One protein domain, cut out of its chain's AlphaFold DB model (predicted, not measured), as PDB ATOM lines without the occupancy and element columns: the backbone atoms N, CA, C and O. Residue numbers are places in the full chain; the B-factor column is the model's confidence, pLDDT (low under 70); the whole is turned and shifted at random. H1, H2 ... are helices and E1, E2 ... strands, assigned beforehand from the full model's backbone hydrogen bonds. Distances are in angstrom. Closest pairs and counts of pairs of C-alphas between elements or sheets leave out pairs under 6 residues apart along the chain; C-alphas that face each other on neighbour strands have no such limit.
ATOM      1  N   TYR A  13     402.559-296.439 168.940       44.84
ATOM      2  CA  TYR A  13     402.430-297.583 169.850       44.84
ATOM      3  C   TYR A  13     402.188-297.097 171.296       44.84
ATOM      4  O   TYR A  13     402.710-296.058 171.694       44.84
ATOM      5  N   GLU A  14     401.342-297.827 172.027       53.00
ATOM      6  CA  GLU A  14     400.776-297.561 173.364       53.00
ATOM      7  C   GLU A  14     401.382-296.392 174.179       53.00
ATOM      8  O   GLU A  14     402.504-296.472 174.674       53.00
ATOM      9  N   ASN A  15     400.565-295.357 174.440       57.62
ATOM     10  CA  ASN A  15     400.829-294.166 175.281       57.62
ATOM     11  C   ASN A  15     401.623-293.008 174.645       57.62
ATOM     12  O   ASN A  15     402.052-292.096 175.362       57.62
ATOM     13  N   GLY A  16     401.821-293.012 173.326       66.19
ATOM     14  CA  GLY A  16     402.289-291.826 172.610       66.19
ATOM     15  C   GLY A  16     401.143-290.861 172.287       66.19
ATOM     16  O   GLY A  16     400.052-291.294 171.937       66.19
ATOM     17  N   TYR A  17     401.402-289.557 172.371       82.00
ATOM     18  CA  TYR A  17     400.434-288.508 172.041       82.00
ATOM     19  C   TYR A  17     400.940-287.671 170.872       82.00
ATOM     20  O   TYR A  17     402.118-287.317 170.839       82.00
ATOM     21  N   VAL A  18     400.056-287.301 169.951       86.38
ATOM     22  CA  VAL A  18     400.322-286.340 168.877       86.38
ATOM     23  C   VAL A  18     399.285-285.224 168.897       86.38
ATOM     24  O   VAL A  18     398.105-285.456 169.140       86.38
ATOM     25  N   ALA A  19     399.724-283.998 168.635       90.69
ATOM     26  CA  ALA A  19     398.868-282.827 168.535       90.69
ATOM     27  C   ALA A  19     399.341-281.905 167.402       90.69
ATOM     28  O   ALA A  19     400.536-281.792 167.125       90.69
ATOM     29  N   LEU A  20     398.404-281.221 166.745       90.94
ATOM     30  CA  LEU A  20     398.714-280.215 165.729       90.94
ATOM     31  C   LEU A  20     399.271-278.944 166.389       90.94
ATOM     32  O   LEU A  20     398.612-278.338 167.231       90.94
ATOM     33  N   TRP A  21     400.435-278.467 165.942       93.62
ATOM     34  CA  TRP A  21     400.941-277.155 166.344       93.62
ATOM     35  C   TRP A  21     400.243-276.048 165.548       93.62
ATOM     36  O   TRP A  21     400.433-275.911 164.337       93.62
ATOM     37  N   ARG A  22     399.439-275.229 166.238       90.88
ATOM     38  CA  ARG A  22     398.711-274.093 165.636       90.88
ATOM     39  C   ARG A  22     399.448-272.753 165.735       90.88
ATOM     40  O   ARG A  22     398.941-271.745 165.245       90.88
ATOM     41  N   GLY A  23     400.619-272.720 166.372       89.38
ATOM     42  CA  GLY A  23     401.440-271.514 166.460       89.38
ATOM     43  C   GLY A  23     402.203-271.207 165.168       89.38
ATOM     44  O   GLY A  23     402.051-271.867 164.141       89.38
ATOM     45  N   LYS A  24     403.038-270.164 165.211       88.94
ATOM     46  CA  LYS A  24     403.860-269.747 164.067       88.94
ATOM     47  C   LYS A  24     405.245-270.385 164.131       88.94
ATOM     48  O   LYS A  24     405.887-270.356 165.175       88.94
ATOM     49  N   GLY A  25     405.725-270.875 162.990       89.94
ATOM     50  CA  GLY A  25     407.064-271.448 162.863       89.94
ATOM     51  C   GLY A  25     407.218-272.806 163.551       89.94
ATOM     52  O   GLY A  25     406.238-273.437 163.945       89.94
ATOM     53  N   LYS A  26     408.472-273.256 163.653       92.19
ATOM     54  CA  LYS A  26     408.825-274.504 164.332       92.19
ATOM     55  C   LYS A  26     408.621-274.342 165.847       92.19
ATOM     56  O   LYS A  26     409.236-273.432 166.401       92.19
ATOM     57  N   PRO A  27     407.826-275.204 166.505       93.81
ATOM     58  CA  PRO A  27     407.684-275.168 167.954       93.81
ATOM     59  C   PRO A  27     408.994-275.558 168.645       93.81
ATOM     60  O   PRO A  27     409.739-276.414 168.155       93.81
ATOM     61  N   ASP A  28     409.265-274.943 169.792       93.75
ATOM     62  CA  ASP A  28     410.319-275.384 170.703       93.75
ATOM     63  C   ASP A  28     409.852-276.532 171.617       93.75
ATOM     64  O   ASP A  28     408.703-276.983 171.564       93.75
ATOM     65  N   TYR A  29     410.765-277.019 172.463       91.56
ATOM     66  CA  TYR A  29     410.486-278.095 173.412       91.56
ATOM     67  C   TYR A  29     409.265-277.806 174.291       91.56
ATOM     68  O   TYR A  29     408.399-278.666 174.430       91.56
ATOM     69  N   ARG A  30     409.188-276.611 174.888       92.31
ATOM     70  CA  ARG A  30     408.150-276.275 175.869       92.31
ATOM     71  C   ARG A  30     406.802-276.125 175.183       92.31
ATOM     72  O   ARG A  30     405.813-276.673 175.652       92.31
ATOM     73  N   GLN A  31     406.786-275.458 174.033       94.00
ATOM     74  CA  GLN A  31     405.598-275.333 173.200       94.00
ATOM     75  C   GLN A  31     405.055-276.706 172.797       94.00
ATOM     76  O   GLN A  31     403.855-276.951 172.931       94.00
ATOM     77  N   CYS A  32     405.923-277.626 172.360       92.25
ATOM     78  CA  CYS A  32     405.475-278.969 172.011       92.25
ATOM     79  C   CYS A  32     405.082-279.831 173.202       92.25
ATOM     80  O   CYS A  32     404.116-280.583 173.090       92.25
ATOM     81  N   HIS A  33     405.785-279.715 174.325       90.75
ATOM     82  CA  HIS A  33     405.416-280.381 175.566       90.75
ATOM     83  C   HIS A  33     403.993-279.994 175.982       90.75
ATOM     84  O   HIS A  33     403.140-280.864 176.149       90.75
ATOM     85  N   ASP A  34     403.729-278.691 176.080       91.25
ATOM     86  CA  ASP A  34     402.448-278.172 176.557       91.25
ATOM     87  C   ASP A  34     401.315-278.522 175.578       91.25
ATOM     88  O   ASP A  34     400.246-278.961 175.999       91.25
ATOM     89  N   THR A  35     401.573-278.432 174.269       92.31
ATOM     90  CA  THR A  35     400.593-278.793 173.229       92.31
ATOM     91  C   THR A  35     400.249-280.285 173.257       92.31
ATOM     92  O   THR A  35     399.074-280.645 173.261       92.31
ATOM     93  N   ALA A  36     401.254-281.168 173.306       87.94
ATOM     94  CA  ALA A  36     401.030-282.616 173.324       87.94
ATOM     95  C   ALA A  36     400.376-283.093 174.629       87.94
ATOM     96  O   ALA A  36     399.677-284.099 174.625       87.94
ATOM     97  N   TYR A  37     400.589-282.387 175.744       84.31
ATOM     98  CA  TYR A  37     399.946-282.707 177.018       84.31
ATOM     99  C   TYR A  37     398.490-282.226 177.084       84.31
ATOM    100  O   TYR A  37     397.646-282.920 177.642       84.31
ATOM    101  N   ALA A  38     398.191-281.051 176.522       84.00
ATOM    102  CA  ALA A  38     396.853-280.464 176.563       84.00
ATOM    103  C   ALA A  38     395.896-281.059 175.517       84.00
ATOM    104  O   ALA A  38     394.721-281.267 175.809       84.00
ATOM    105  N   GLU A  39     396.389-281.314 174.304       85.31
ATOM    106  CA  GLU A  39     395.569-281.673 173.135       85.31
ATOM    107  C   GLU A  39     396.006-282.993 172.481       85.31
ATOM    108  O   GLU A  39     395.621-283.295 171.353       85.31
ATOM    109  N   GLY A  40     396.851-283.764 173.165       79.31
ATOM    110  CA  GLY A  40     397.398-285.011 172.657       79.31
ATOM    111  C   GLY A  40     396.331-286.054 172.353       79.31
ATOM    112  O   GLY A  40     395.554-286.431 173.228       79.31
ATOM    113  N   LEU A  41     396.347-286.573 171.130       78.56
ATOM    114  CA  LEU A  41     395.534-287.705 170.701       78.56
ATOM    115  C   LEU A  41     396.435-288.907 170.408       78.56
ATOM    116  O   LEU A  41     397.600-288.745 170.045       78.56
ATOM    117  N   ASN A  42     395.885-290.116 170.523       72.94
ATOM    118  CA  ASN A  42     396.585-291.342 170.112       72.94
ATOM    119  C   ASN A  42     396.629-291.496 168.580       72.94
ATOM    120  O   ASN A  42     397.399-292.293 168.057       72.94
ATOM    121  N   GLU A  43     395.796-290.738 167.866       69.56
ATOM    122  CA  GLU A  43     395.646-290.770 166.415       69.56
ATOM    123  C   GLU A  43     395.282-289.374 165.903       69.56
ATOM    124  O   GLU A  43     394.467-288.676 166.510       69.56
ATOM    125  N   LEU A  44     395.889-288.962 164.789       74.38
ATOM    126  CA  LEU A  44     395.645-287.665 164.167       74.38
ATOM    127  C   LEU A  44     395.865-287.748 162.654       74.38
ATOM    128  O   LEU A  44     396.853-288.325 162.198       74.38
ATOM    129  N   GLU A  45     394.982-287.110 161.887       77.38
ATOM    130  CA  GLU A  45     395.190-286.881 160.457       77.38
ATOM    131  C   GLU A  45     396.287-285.825 160.244       77.38
ATOM    132  O   GLU A  45     396.239-284.718 160.794       77.38
ATOM    133  N   ILE A  46     397.298-286.173 159.447       77.94
ATOM    134  CA  ILE A  46     398.418-285.284 159.141       77.94
ATOM    135  C   ILE A  46     398.244-284.631 157.770       77.94
ATOM    136  O   ILE A  46     397.857-285.261 156.794       77.94
ATOM    137  N   SER A  47     398.575-283.349 157.691       82.12
ATOM    138  CA  SER A  47     398.517-282.532 156.485       82.12
ATOM    139  C   SER A  47     399.880-281.897 156.239       82.12
ATOM    140  O   SER A  47     400.598-281.533 157.176       82.12
ATOM    141  N   ALA A  48     400.229-281.724 154.967       84.81
ATOM    142  CA  ALA A  48     401.468-281.059 154.598       84.81
ATOM    143  C   ALA A  48     401.480-279.568 154.971       84.81
ATOM    144  O   ALA A  48     400.446-278.920 155.135       84.81
ATOM    145  N   GLY A  49     402.686-279.027 155.149       85.62
ATOM    146  CA  GLY A  49     402.919-277.641 155.549       85.62
ATOM    147  C   GLY A  49     402.624-277.358 157.025       85.62
ATOM    148  O   GLY A  49     402.556-276.192 157.420       85.62
ATOM    149  N   ARG A  50     402.440-278.395 157.852       88.50
ATOM    150  CA  ARG A  50     402.089-278.269 159.273       88.50
ATOM    151  C   ARG A  50     403.149-278.877 160.183       88.50
ATOM    152  O   ARG A  50     403.794-279.870 159.844       88.50
ATOM    153  N   TRP A  51     403.299-278.257 161.351       92.06
ATOM    154  CA  TRP A  51     404.067-278.797 162.467       92.06
ATOM    155  C   TRP A  51     403.145-279.569 163.406       92.06
ATOM    156  O   TRP A  51     402.006-279.176 163.643       92.06
ATOM    157  N   TYR A  52     403.678-280.633 163.979       91.06
ATOM    158  CA  TYR A  52     403.028-281.505 164.938       91.06
ATOM    159  C   TYR A  52     403.940-281.679 166.140       91.06
ATOM    160  O   TYR A  52     405.165-281.717 166.007       91.06
ATOM    161  N   CYS A  53     403.329-281.789 167.305       92.12
ATOM    162  CA  CYS A  53     403.997-282.026 168.565       92.12
ATOM    163  C   CYS A  53     403.681-283.430 169.032       92.12
ATOM    164  O   CYS A  53     402.518-283.821 169.080       92.12
ATOM    165  N   LEU A  54     404.724-284.185 169.347       88.69
ATOM    166  CA  LEU A  54     404.615-285.569 169.757       88.69
ATOM    167  C   LEU A  54     405.227-285.750 171.136       88.69
ATOM    168  O   LEU A  54     406.293-285.211 171.433       88.69
ATOM    169  N   LYS A  55     404.575-286.572 171.944       86.12
ATOM    170  CA  LYS A  55     405.146-287.190 173.131       86.12
ATOM    171  C   LYS A  55     405.256-288.681 172.855       86.12
ATOM    172  O   LYS A  55     404.250-289.333 172.603       86.12
ATOM    173  N   THR A  56     406.466-289.219 172.884       76.81
ATOM    174  CA  THR A  56     406.684-290.658 172.710       76.81
ATOM    175  C   THR A  56     406.327-291.423 173.986       76.81
ATOM    176  O   THR A  56     406.189-290.835 175.061       76.81
ATOM    177  N   VAL A  57     406.247-292.750 173.884       73.06
ATOM    178  CA  VAL A  57     406.007-293.660 175.021       73.06
ATOM    179  C   VAL A  57     407.031-293.489 176.149       73.06
ATOM    180  O   VAL A  57     406.694-293.527 177.328       73.06
ATOM    181  N   GLU A  58     408.279-293.179 175.796       76.12
ATOM    182  CA  GLU A  58     409.365-292.890 176.741       76.12
ATOM    183  C   GLU A  58     409.304-291.458 177.306       76.12
ATOM    184  O   GLU A  58     410.246-290.983 177.939       76.12
ATOM    185  N   SER A  59     408.203-290.736 177.075       79.00
ATOM    186  CA  SER A  59     408.018-289.329 177.447       79.00
ATOM    187  C   SER A  59     409.046-288.373 176.832       79.00
ATOM    188  O   SER A  59     409.300-287.303 177.392       79.00
ATOM    189  N   ARG A  60     409.620-288.722 175.672       83.56
ATOM    190  CA  ARG A  60     410.415-287.774 174.881       83.56
ATOM    191  C   ARG A  60     409.470-286.853 174.128       83.56
ATOM    192  O   ARG A  60     408.438-287.300 173.634       83.56
ATOM    193  N   ILE A  61     409.834-285.582 174.024       90.00
ATOM    194  CA  ILE A  61     409.070-284.604 173.251       90.00
ATOM    195  C   ILE A  61     409.718-284.472 171.881       90.00
ATOM    196  O   ILE A  61     410.945-284.477 171.764       90.00
ATOM    197  N   ALA A  62     408.905-284.349 170.842       88.94
ATOM    198  CA  ALA A  62     409.381-284.129 169.493       88.94
ATOM    199  C   ALA A  62     408.497-283.146 168.728       88.94
ATOM    200  O   ALA A  62     407.291-283.057 168.952       88.94
TER     201      ALA A  62
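AT A GLANCE: This is residues 13 to 62 of the 83 residues of an uncharacterized protein of Thermostaphylospora chromogena (UniProt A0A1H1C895). A two-stranded antiparallel ribbon, E1 beside E2, has the one helix, H1, packed over one face and crossing both strands. The link from H1 to E2 swings round on the E1 side toward the other face, and after E2 the last residues fold back, with 61 to 62 pairing beside 54 to 55. The 50 printed residues hold two named strands and one named helix, in the order E1, H1, E2; the class is mixed, helices and strands, with under half of the residues in named elements. The whole is compact, with a radius of gyration of the C-alphas of 10.0 A and spans of 28 by 23 by 15 A.

IN THESE COORDINATES: E1, residues 17 to 21, begins at C-alpha 17 at (400.434, -288.508, 172.041) and is 12.7 A long from first to last C-alpha. H1, residues 29 to 39, is 15.3 A long and begins at C-alpha 29 at (410.486, -278.095, 173.412). E2, residues 50 to 55, is 16.8 A long and ends at C-alpha 55 at (405.146, -287.190, 173.131).

HOW THE PARTS SIT: E1 and E2 are antiparallel neighbours, with 151 degrees between their directions. C-alphas 18 and 54 face each other at 4.4 A. N 19 and O 53, at 2.8 A, and N 17 and O 55, at 2.9 A, are within hydrogen-bond range. The closest C-alphas of E1 and H1 are those of Ala 19 and Ala 36, 5.3 A apart. The closest of H1 and E2 are those of Cys 32 and Cys 53, 4.8 A apart. In H1 every O i to N i+4 pair is within hydrogen-bond range.

THE WHOLE: The two C-alphas farthest apart are those of Glu 14 and Lys 24, at 29.5 A. The printed part has no cut. The links E1 to H1 and H1 to E2 are short. The mean pLDDT of the printed part is 83.6; residues 13 to 16 and residue 43 are under 70.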